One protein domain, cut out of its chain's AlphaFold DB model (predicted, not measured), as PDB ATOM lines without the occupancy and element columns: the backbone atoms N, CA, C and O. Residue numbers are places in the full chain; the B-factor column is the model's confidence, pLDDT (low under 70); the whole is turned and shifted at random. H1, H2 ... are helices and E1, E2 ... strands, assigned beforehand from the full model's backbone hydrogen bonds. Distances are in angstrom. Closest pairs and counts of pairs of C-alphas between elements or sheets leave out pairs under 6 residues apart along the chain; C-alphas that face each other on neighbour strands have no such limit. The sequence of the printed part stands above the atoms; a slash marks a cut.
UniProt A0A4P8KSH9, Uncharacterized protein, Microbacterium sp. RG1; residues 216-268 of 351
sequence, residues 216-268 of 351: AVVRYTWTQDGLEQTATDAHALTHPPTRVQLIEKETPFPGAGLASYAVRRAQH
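Overview. This is residues 216 to 268 of the 351 residues of an uncharacterized protein of Microbacterium sp. RG1 (UniProt A0A4P8KSH9). A narrow sheet of three strands, a long hairpin of E1 and E2 with E3 beside E1, has one helix, H1, packed slantwise over one face: two layers. The 53 printed residues have E1, E2, E3 and H1 in chain order, class mixed; the mixed sheet runs E2 E1 E3. The rod spans 39 by 18 by 13 A and is only just loose, close to compact, with a radius of gyration of the C-alphas of 12.4 A.

Arrangement. Start at inner strand E1, residues 216 to 224. E2, residues 227 to 236, is antiparallel to it at 164 degrees; N 220 and O 231, 2.8 A, are within hydrogen-bond range. E3, residues 244 to 249, is parallel to E1 at 19 degrees; N 219 and O 247, 2.8 A, are within range. H1, residues 258 to 267, is on the sheet at a height over the sheet of 8.1 A; its closest C-alpha pair with E2 is Ser 260 and His 235, 5.3 A. Every O i to N i+4 pair in H1 is within range.

Along the chain. Find C-alpha 216 at (297.839, 244.534, 320.974); E1 runs 25.3 A from there, E2 30.4 A, E3 16.4 A. H1, 14.4 A, ends at C-alpha 267, (288.021, 248.570, 325.532).

Size, cuts and confidence. The C-alphas of Gly 226 and His 268 are farthest apart, 40.6 A. The printed part has no cut, no link is long, and no printed residue is under pLDDT 70.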
ATOM      1  N   ALA A 216     297.736 245.122 322.297       98.38
ATOM      2  CA  ALA A 216     297.839 244.534 320.974       98.38
ATOM      3  C   ALA A 216     299.256 244.649 320.417       98.38
ATOM      4  O   ALA A 216     299.959 245.635 320.646       98.38
ATOM      5  N   VAL A 217     299.633 243.644 319.635       98.44
ATOM      6  CA  VAL A 217     300.818 243.637 318.783       98.44
ATOM      7  C   VAL A 217     300.342 243.393 317.360       98.44
ATOM      8  O   VAL A 217     299.725 242.369 317.081       98.44
ATOM      9  N   VAL A 218     300.624 244.323 316.457       98.25
ATOM     10  CA  VAL A 218     300.385 244.146 315.028       98.25
ATOM     11  C   VAL A 218     301.700 243.799 314.354       98.25
ATOM     12  O   VAL A 218     302.644 244.588 314.392       98.25
ATOM     13  N   ARG A 219     301.753 242.638 313.706       98.38
ATOM     14  CA  ARG A 219     302.870 242.219 312.864       98.38
ATOM     15  C   ARG A 219     302.520 242.440 311.399       98.38
ATOM     16  O   ARG A 219     301.550 241.877 310.900       98.38
ATOM     17  N   TYR A 220     303.348 243.218 310.719       97.31
ATOM     18  CA  TYR A 220     303.268 243.462 309.287       97.31
ATOM     19  C   TYR A 220     304.297 242.606 308.567       97.31
ATOM     20  O   TYR A 220     305.450 242.547 308.995       97.31
ATOM     21  N   THR A 221     303.878 241.979 307.477       97.00
ATOM     22  CA  THR A 221     304.720 241.176 306.588       97.00
ATOM     23  C   THR A 221     304.444 241.588 305.147       97.00
ATOM     24  O   THR A 221     303.289 241.733 304.749       97.00
ATOM     25  N   TRP A 222     305.492 241.855 304.372       94.69
ATOM     26  CA  TRP A 222     305.366 242.184 302.950       94.69
ATOM     27  C   TRP A 222     306.645 241.828 302.197       94.69
ATOM     28  O   TRP A 222     307.687 241.601 302.798       94.69
ATOM     29  N   THR A 223     306.581 241.775 300.867       93.94
ATOM     30  CA  THR A 223     307.769 241.588 300.023       93.94
ATOM     31  C   THR A 223     308.178 242.911 299.385       93.94
ATOM     32  O   THR A 223     307.340 243.613 298.819       93.94
ATOM     33  N   GLN A 224     309.470 243.226 299.432       91.25
ATOM     34  CA  GLN A 224     310.077 244.382 298.775       91.25
ATOM     35  C   GLN A 224     311.367 243.946 298.083       91.25
ATOM     36  O   GLN A 224     312.222 243.322 298.705       91.25
ATOM     37  N   ASP A 225     311.478 244.218 296.781       91.50
ATOM     38  CA  ASP A 225     312.626 243.826 295.949       91.50
ATOM     39  C   ASP A 225     312.989 242.329 296.049       91.50
ATOM     40  O   ASP A 225     314.150 241.932 295.994       91.50
ATOM     41  N   GLY A 226     311.966 241.479 296.207       92.62
ATOM     42  CA  GLY A 226     312.114 240.026 296.346       92.62
ATOM     43  C   GLY A 226     312.546 239.548 297.737       92.62
ATOM     44  O   GLY A 226     312.732 238.348 297.921       92.62
ATOM     45  N   LEU A 227     312.688 240.452 298.710       95.75
ATOM     46  CA  LEU A 227     312.999 240.135 300.101       95.75
ATOM     47  C   LEU A 227     311.758 240.297 300.980       95.75
ATOM     48  O   LEU A 227     311.036 241.290 300.871       95.75
ATOM     49  N   GLU A 228     311.526 239.332 301.867       97.12
ATOM     50  CA  GLU A 228     310.506 239.446 302.909       97.12
ATOM     51  C   GLU A 228     310.939 240.493 303.944       97.12
ATOM     52  O   GLU A 228     312.072 240.491 304.429       97.12
ATOM     53  N   GLN A 229     310.027 241.403 304.256       96.81
ATOM     54  CA  GLN A 229     310.171 242.466 305.237       96.81
ATOM     55  C   GLN A 229     309.173 242.238 306.367       96.81
ATOM     56  O   GLN A 229     308.047 241.783 306.143       96.81
ATOM     57  N   THR A 230     309.575 242.608 307.581       97.44
ATOM     58  CA  THR A 230     308.715 242.532 308.762       97.44
ATOM     59  C   THR A 230     308.798 243.812 309.579       97.44
ATOM     60  O   THR A 230     309.896 244.306 309.832       97.44
ATOM     61  N   ALA A 231     307.662 244.301 310.067       96.81
ATOM     62  CA  ALA A 231     307.598 245.391 311.039       96.81
ATOM     63  C   ALA A 231     306.580 245.074 312.135       96.81
ATOM     64  O   ALA A 231     305.702 244.228 311.963       96.81
ATOM     65  N   THR A 232     306.704 245.735 313.284       97.62
ATOM     66  CA  THR A 232     305.795 245.543 314.420       97.62
ATOM     67  C   THR A 232     305.339 246.885 314.980       97.62
ATOM     68  O   THR A 232     306.148 247.789 315.158       97.62
ATOM     69  N   ASP A 233     304.048 246.984 315.283       97.62
ATOM     70  CA  ASP A 233     303.426 248.054 316.066       97.62
ATOM     71  C   ASP A 233     302.864 247.440 317.351       97.62
ATOM     72  O   ASP A 233     302.243 246.380 317.300       97.62
ATOM     73  N   ALA A 234     303.089 248.058 318.504       98.00
ATOM     74  CA  ALA A 234     302.659 247.510 319.785       98.00
ATOM     75  C   ALA A 234     302.101 248.607 320.690       98.00
ATOM     76  O   ALA A 234     302.631 249.716 320.756       98.00
ATOM     77  N   HIS A 235     301.036 248.281 321.416       98.06
ATOM     78  CA  HIS A 235     300.402 249.190 322.360       98.06
ATOM     79  C   HIS A 235     299.783 248.414 323.520       98.06
ATOM     80  O   HIS A 235     299.218 247.341 323.313       98.06
ATOM     81  N   ALA A 236     299.851 248.975 324.725       98.19
ATOM     82  CA  ALA A 236     299.179 248.457 325.910       98.19
ATOM     83  C   ALA A 236     298.668 249.626 326.760       98.19
ATOM     84  O   ALA A 236     299.395 250.602 326.950       98.19
ATOM     85  N   LEU A 237     297.437 249.520 327.264       95.75
ATOM     86  CA  LEU A 237     296.830 250.514 328.158       95.75
ATOM     87  C   LEU A 237     297.328 250.388 329.596       95.75
ATOM     88  O   LEU A 237     297.423 251.380 330.310       95.75
ATOM     89  N   THR A 238     297.642 249.165 330.017       95.56
ATOM     90  CA  THR A 238     298.075 248.829 331.375       95.56
ATOM     91  C   THR A 238     299.422 248.122 331.331       95.56
ATOM     92  O   THR A 238     299.760 247.445 330.355       95.56
ATOM     93  N   HIS A 239     300.237 248.307 332.372       95.19
ATOM     94  CA  HIS A 239     301.542 247.658 332.512       95.19
ATOM     95  C   HIS A 239     301.632 246.989 333.896       95.19
ATOM     96  O   HIS A 239     301.607 247.700 334.902       95.19
ATOM     97  N   PRO A 240     301.765 245.649 333.975       95.81
ATOM     98  CA  PRO A 240     301.783 244.694 332.860       95.81
ATOM     99  C   PRO A 240     300.400 244.545 332.187       95.81
ATOM    100  O   PRO A 240     299.387 244.717 332.864       95.81
ATOM    101  N   PRO A 241     300.339 244.203 330.883       97.56
ATOM    102  CA  PRO A 241     299.068 243.941 330.213       97.56
ATOM    103  C   PRO A 241     298.433 242.647 330.734       97.56
ATOM    104  O   PRO A 241     299.138 241.690 331.069       97.56
ATOM    105  N   THR A 242     297.103 242.589 330.765       97.00
ATOM    106  CA  THR A 242     296.354 241.420 331.256       97.00
ATOM    107  C   THR A 242     295.812 240.537 330.134       97.00
ATOM    108  O   THR A 242     295.500 239.366 330.375       97.00
ATOM    109  N   ARG A 243     295.686 241.066 328.910       96.50
ATOM    110  CA  ARG A 243     295.277 240.321 327.715       96.50
ATOM    111  C   ARG A 243     295.857 240.968 326.459       96.50
ATOM    112  O   ARG A 243     295.438 242.046 326.054       96.50
ATOM    113  N   VAL A 244     296.792 240.263 325.824       97.88
ATOM    114  CA  VAL A 244     297.470 240.709 324.600       97.88
ATOM    115  C   VAL A 244     296.879 240.003 323.382       97.88
ATOM    116  O   VAL A 244     296.801 238.775 323.368       97.88
ATOM    117  N   GLN A 245     296.533 240.764 322.345       97.94
ATOM    118  CA  GLN A 245     296.111 240.238 321.046       97.94
ATOM    119  C   GLN A 245     297.223 240.389 319.995       97.94
ATOM    120  O   GLN A 245     297.768 241.477 319.814       97.94
ATOM    121  N   LEU A 246     297.537 239.313 319.265       97.94
ATOM    122  CA  LEU A 246     298.372 239.377 318.059       97.94
ATOM    123  C   LEU A 246     297.472 239.583 316.832       97.94
ATOM    124  O   LEU A 246     296.487 238.863 316.657       97.94
ATOM    125  N   ILE A 247     297.813 240.559 315.993       97.56
ATOM    126  CA  ILE A 247     297.134 240.868 314.732       97.56
ATOM    127  C   ILE A 247     298.169 240.762 313.614       97.56
ATOM    128  O   ILE A 247     299.178 241.462 313.634       97.56
ATOM    129  N   GLU A 248     297.923 239.908 312.627       97.56
ATOM    130  CA  GLU A 248     298.833 239.719 311.494       97.56
ATOM    131  C   GLU A 248     298.289 240.422 310.245       97.56
ATOM    132  O   GLU A 248     297.085 240.421 309.974       97.56
ATOM    133  N   LYS A 249     299.183 241.100 309.521       96.06
ATOM    134  CA  LYS A 249     298.868 241.924 308.355       96.06
ATOM    135  C   LYS A 249     299.849 241.637 307.222       96.06
ATOM    136  O   LYS A 249     301.052 241.836 307.367       96.06
ATOM    137  N   GLU A 250     299.318 241.234 306.074       95.50
ATOM    138  CA  GLU A 250     300.078 241.004 304.836       95.50
ATOM    139  C   GLU A 250     300.105 242.277 303.968       95.50
ATOM    140  O   GLU A 250     299.646 242.306 302.829       95.50
ATOM    141  N   THR A 251     300.562 243.387 304.546       94.81
ATOM    142  CA  THR A 251     300.657 244.693 303.874       94.81
ATOM    143  C   THR A 251     301.902 245.430 304.361       94.81
ATOM    144  O   THR A 251     302.309 245.219 305.510       94.81
ATOM    145  N   PRO A 252     302.504 246.316 303.542       95.69
ATOM    146  CA  PRO A 252     303.583 247.176 304.002       95.69
ATOM    147  C   PRO A 252     303.192 247.996 305.230       95.69
ATOM    148  O   PRO A 252     302.025 248.359 305.398       95.69
ATOM    149  N   PHE A 253     304.176 248.286 306.082       95.94
ATOM    150  CA  PHE A 253     303.974 249.020 307.327       95.94
ATOM    151  C   PHE A 253     303.495 250.464 307.065       95.94
ATOM    152  O   PHE A 253     304.275 251.276 306.567       95.94
ATOM    153  N   PRO A 254     302.247 250.830 307.423       94.69
ATOM    154  CA  PRO A 254     301.694 252.161 307.146       94.69
ATOM    155  C   PRO A 254     302.161 253.239 308.144       94.69
ATOM    156  O   PRO A 254     301.718 254.387 308.070       94.69
ATOM    157  N   GLY A 255     303.020 252.867 309.096       93.00
ATOM    158  CA  GLY A 255     303.330 253.633 310.300       93.00
ATOM    159  C   GLY A 255     302.640 253.055 311.540       93.00
ATOM    160  O   GLY A 255     301.748 252.207 311.453       93.00
ATOM    161  N   ALA A 256     303.078 253.505 312.715       93.50
ATOM    162  CA  ALA A 256     302.515 253.071 313.991       93.50
ATOM    163  C   ALA A 256     301.115 253.659 314.231       93.50
ATOM    164  O   ALA A 256     300.774 254.722 313.709       93.50
ATOM    165  N   GLY A 257     300.327 252.989 315.075       93.19
ATOM    166  CA  GLY A 257     299.050 253.488 315.585       93.19
ATOM    167  C   GLY A 257     297.883 252.520 315.419       93.19
ATOM    168  O   GLY A 257     296.884 252.668 316.127       93.19
ATOM    169  N   LEU A 258     298.015 251.492 314.574       94.94
ATOM    170  CA  LEU A 258     296.989 250.458 314.425       94.94
ATOM    171  C   LEU A 258     296.814 249.658 315.722       94.94
ATOM    172  O   LEU A 258     295.681 249.370 316.096       94.94
ATOM    173  N   ALA A 259     297.902 249.341 316.433       97.19
ATOM    174  CA  ALA A 259     297.832 248.659 317.724       97.19
ATOM    175  C   ALA A 259     297.043 249.494 318.743       97.19
ATOM    176  O   ALA A 259     296.137 248.991 319.404       97.19
ATOM    177  N   SER A 260     297.330 250.797 318.821       95.62
ATOM    178  CA  SER A 260     296.612 251.714 319.712       95.62
ATOM    179  C   SER A 260     295.141 251.870 319.321       95.62
ATOM    180  O   SER A 260     294.269 251.835 320.185       95.62
ATOM    181  N   TYR A 261     294.847 251.971 318.023       93.50
ATOM    182  CA  TYR A 261     293.478 251.978 317.507       93.50
ATOM    183  C   TYR A 261     292.715 250.693 317.859       93.50
ATOM    184  O   TYR A 261     291.578 250.766 318.326       93.50
ATOM    185  N   ALA A 262     293.340 249.525 317.682       95.25
ATOM    186  CA  ALA A 262     292.740 248.234 317.997       95.25
ATOM    187  C   ALA A 262     292.414 248.117 319.492       95.25
ATOM    188  O   ALA A 262     291.293 247.754 319.841       95.25
ATOM    189  N   VAL A 263     293.356 248.490 320.365       95.81
ATOM    190  CA  VAL A 263     293.163 248.441 321.820       95.81
ATOM    191  C   VAL A 263     292.050 249.388 322.271       95.81
ATOM    192  O   VAL A 263     291.172 248.958 323.013       95.81
ATOM    193  N   ARG A 264     292.014 250.640 321.788       92.00
ATOM    194  CA  ARG A 264     290.931 251.583 322.134       92.00
ATOM    195  C   ARG A 264     289.558 251.065 321.709       92.00
ATOM    196  O   ARG A 264     288.618 251.092 322.496       92.00
ATOM    197  N   ARG A 265     289.439 250.489 320.507       90.94
ATOM    198  CA  ARG A 265     288.184 249.849 320.075       90.94
ATOM    199  C   ARG A 265     287.785 248.662 320.947       90.94
ATOM    200  O   ARG A 265     286.595 248.493 321.200       90.94
ATOM    201  N   ALA A 266     288.755 247.862 321.380       93.31
ATOM    202  CA  ALA A 266     288.525 246.679 322.199       93.31
ATOM    203  C   ALA A 266     288.054 247.014 323.621       93.31
ATOM    204  O   ALA A 266     287.264 246.260 324.181       93.31
ATOM    205  N   GLN A 267     288.466 248.157 324.192       91.12
ATOM    206  CA  GLN A 267     288.021 248.570 325.532       91.12
ATOM    207  C   GLN A 267     286.504 248.671 325.643       91.12
ATOM    208  O   GLN A 267     285.919 248.246 326.630       91.12
ATOM    209  N   HIS A 268     285.866 249.151 324.584       86.38
ATOM    210  CA  HIS A 268     284.422 249.321 324.529       86.38
ATOM    211  C   HIS A 268     283.659 248.032 324.188       86.38
ATOM    212  O   HIS A 268     282.444 248.069 324.081       86.38
TER     213      HIS A 268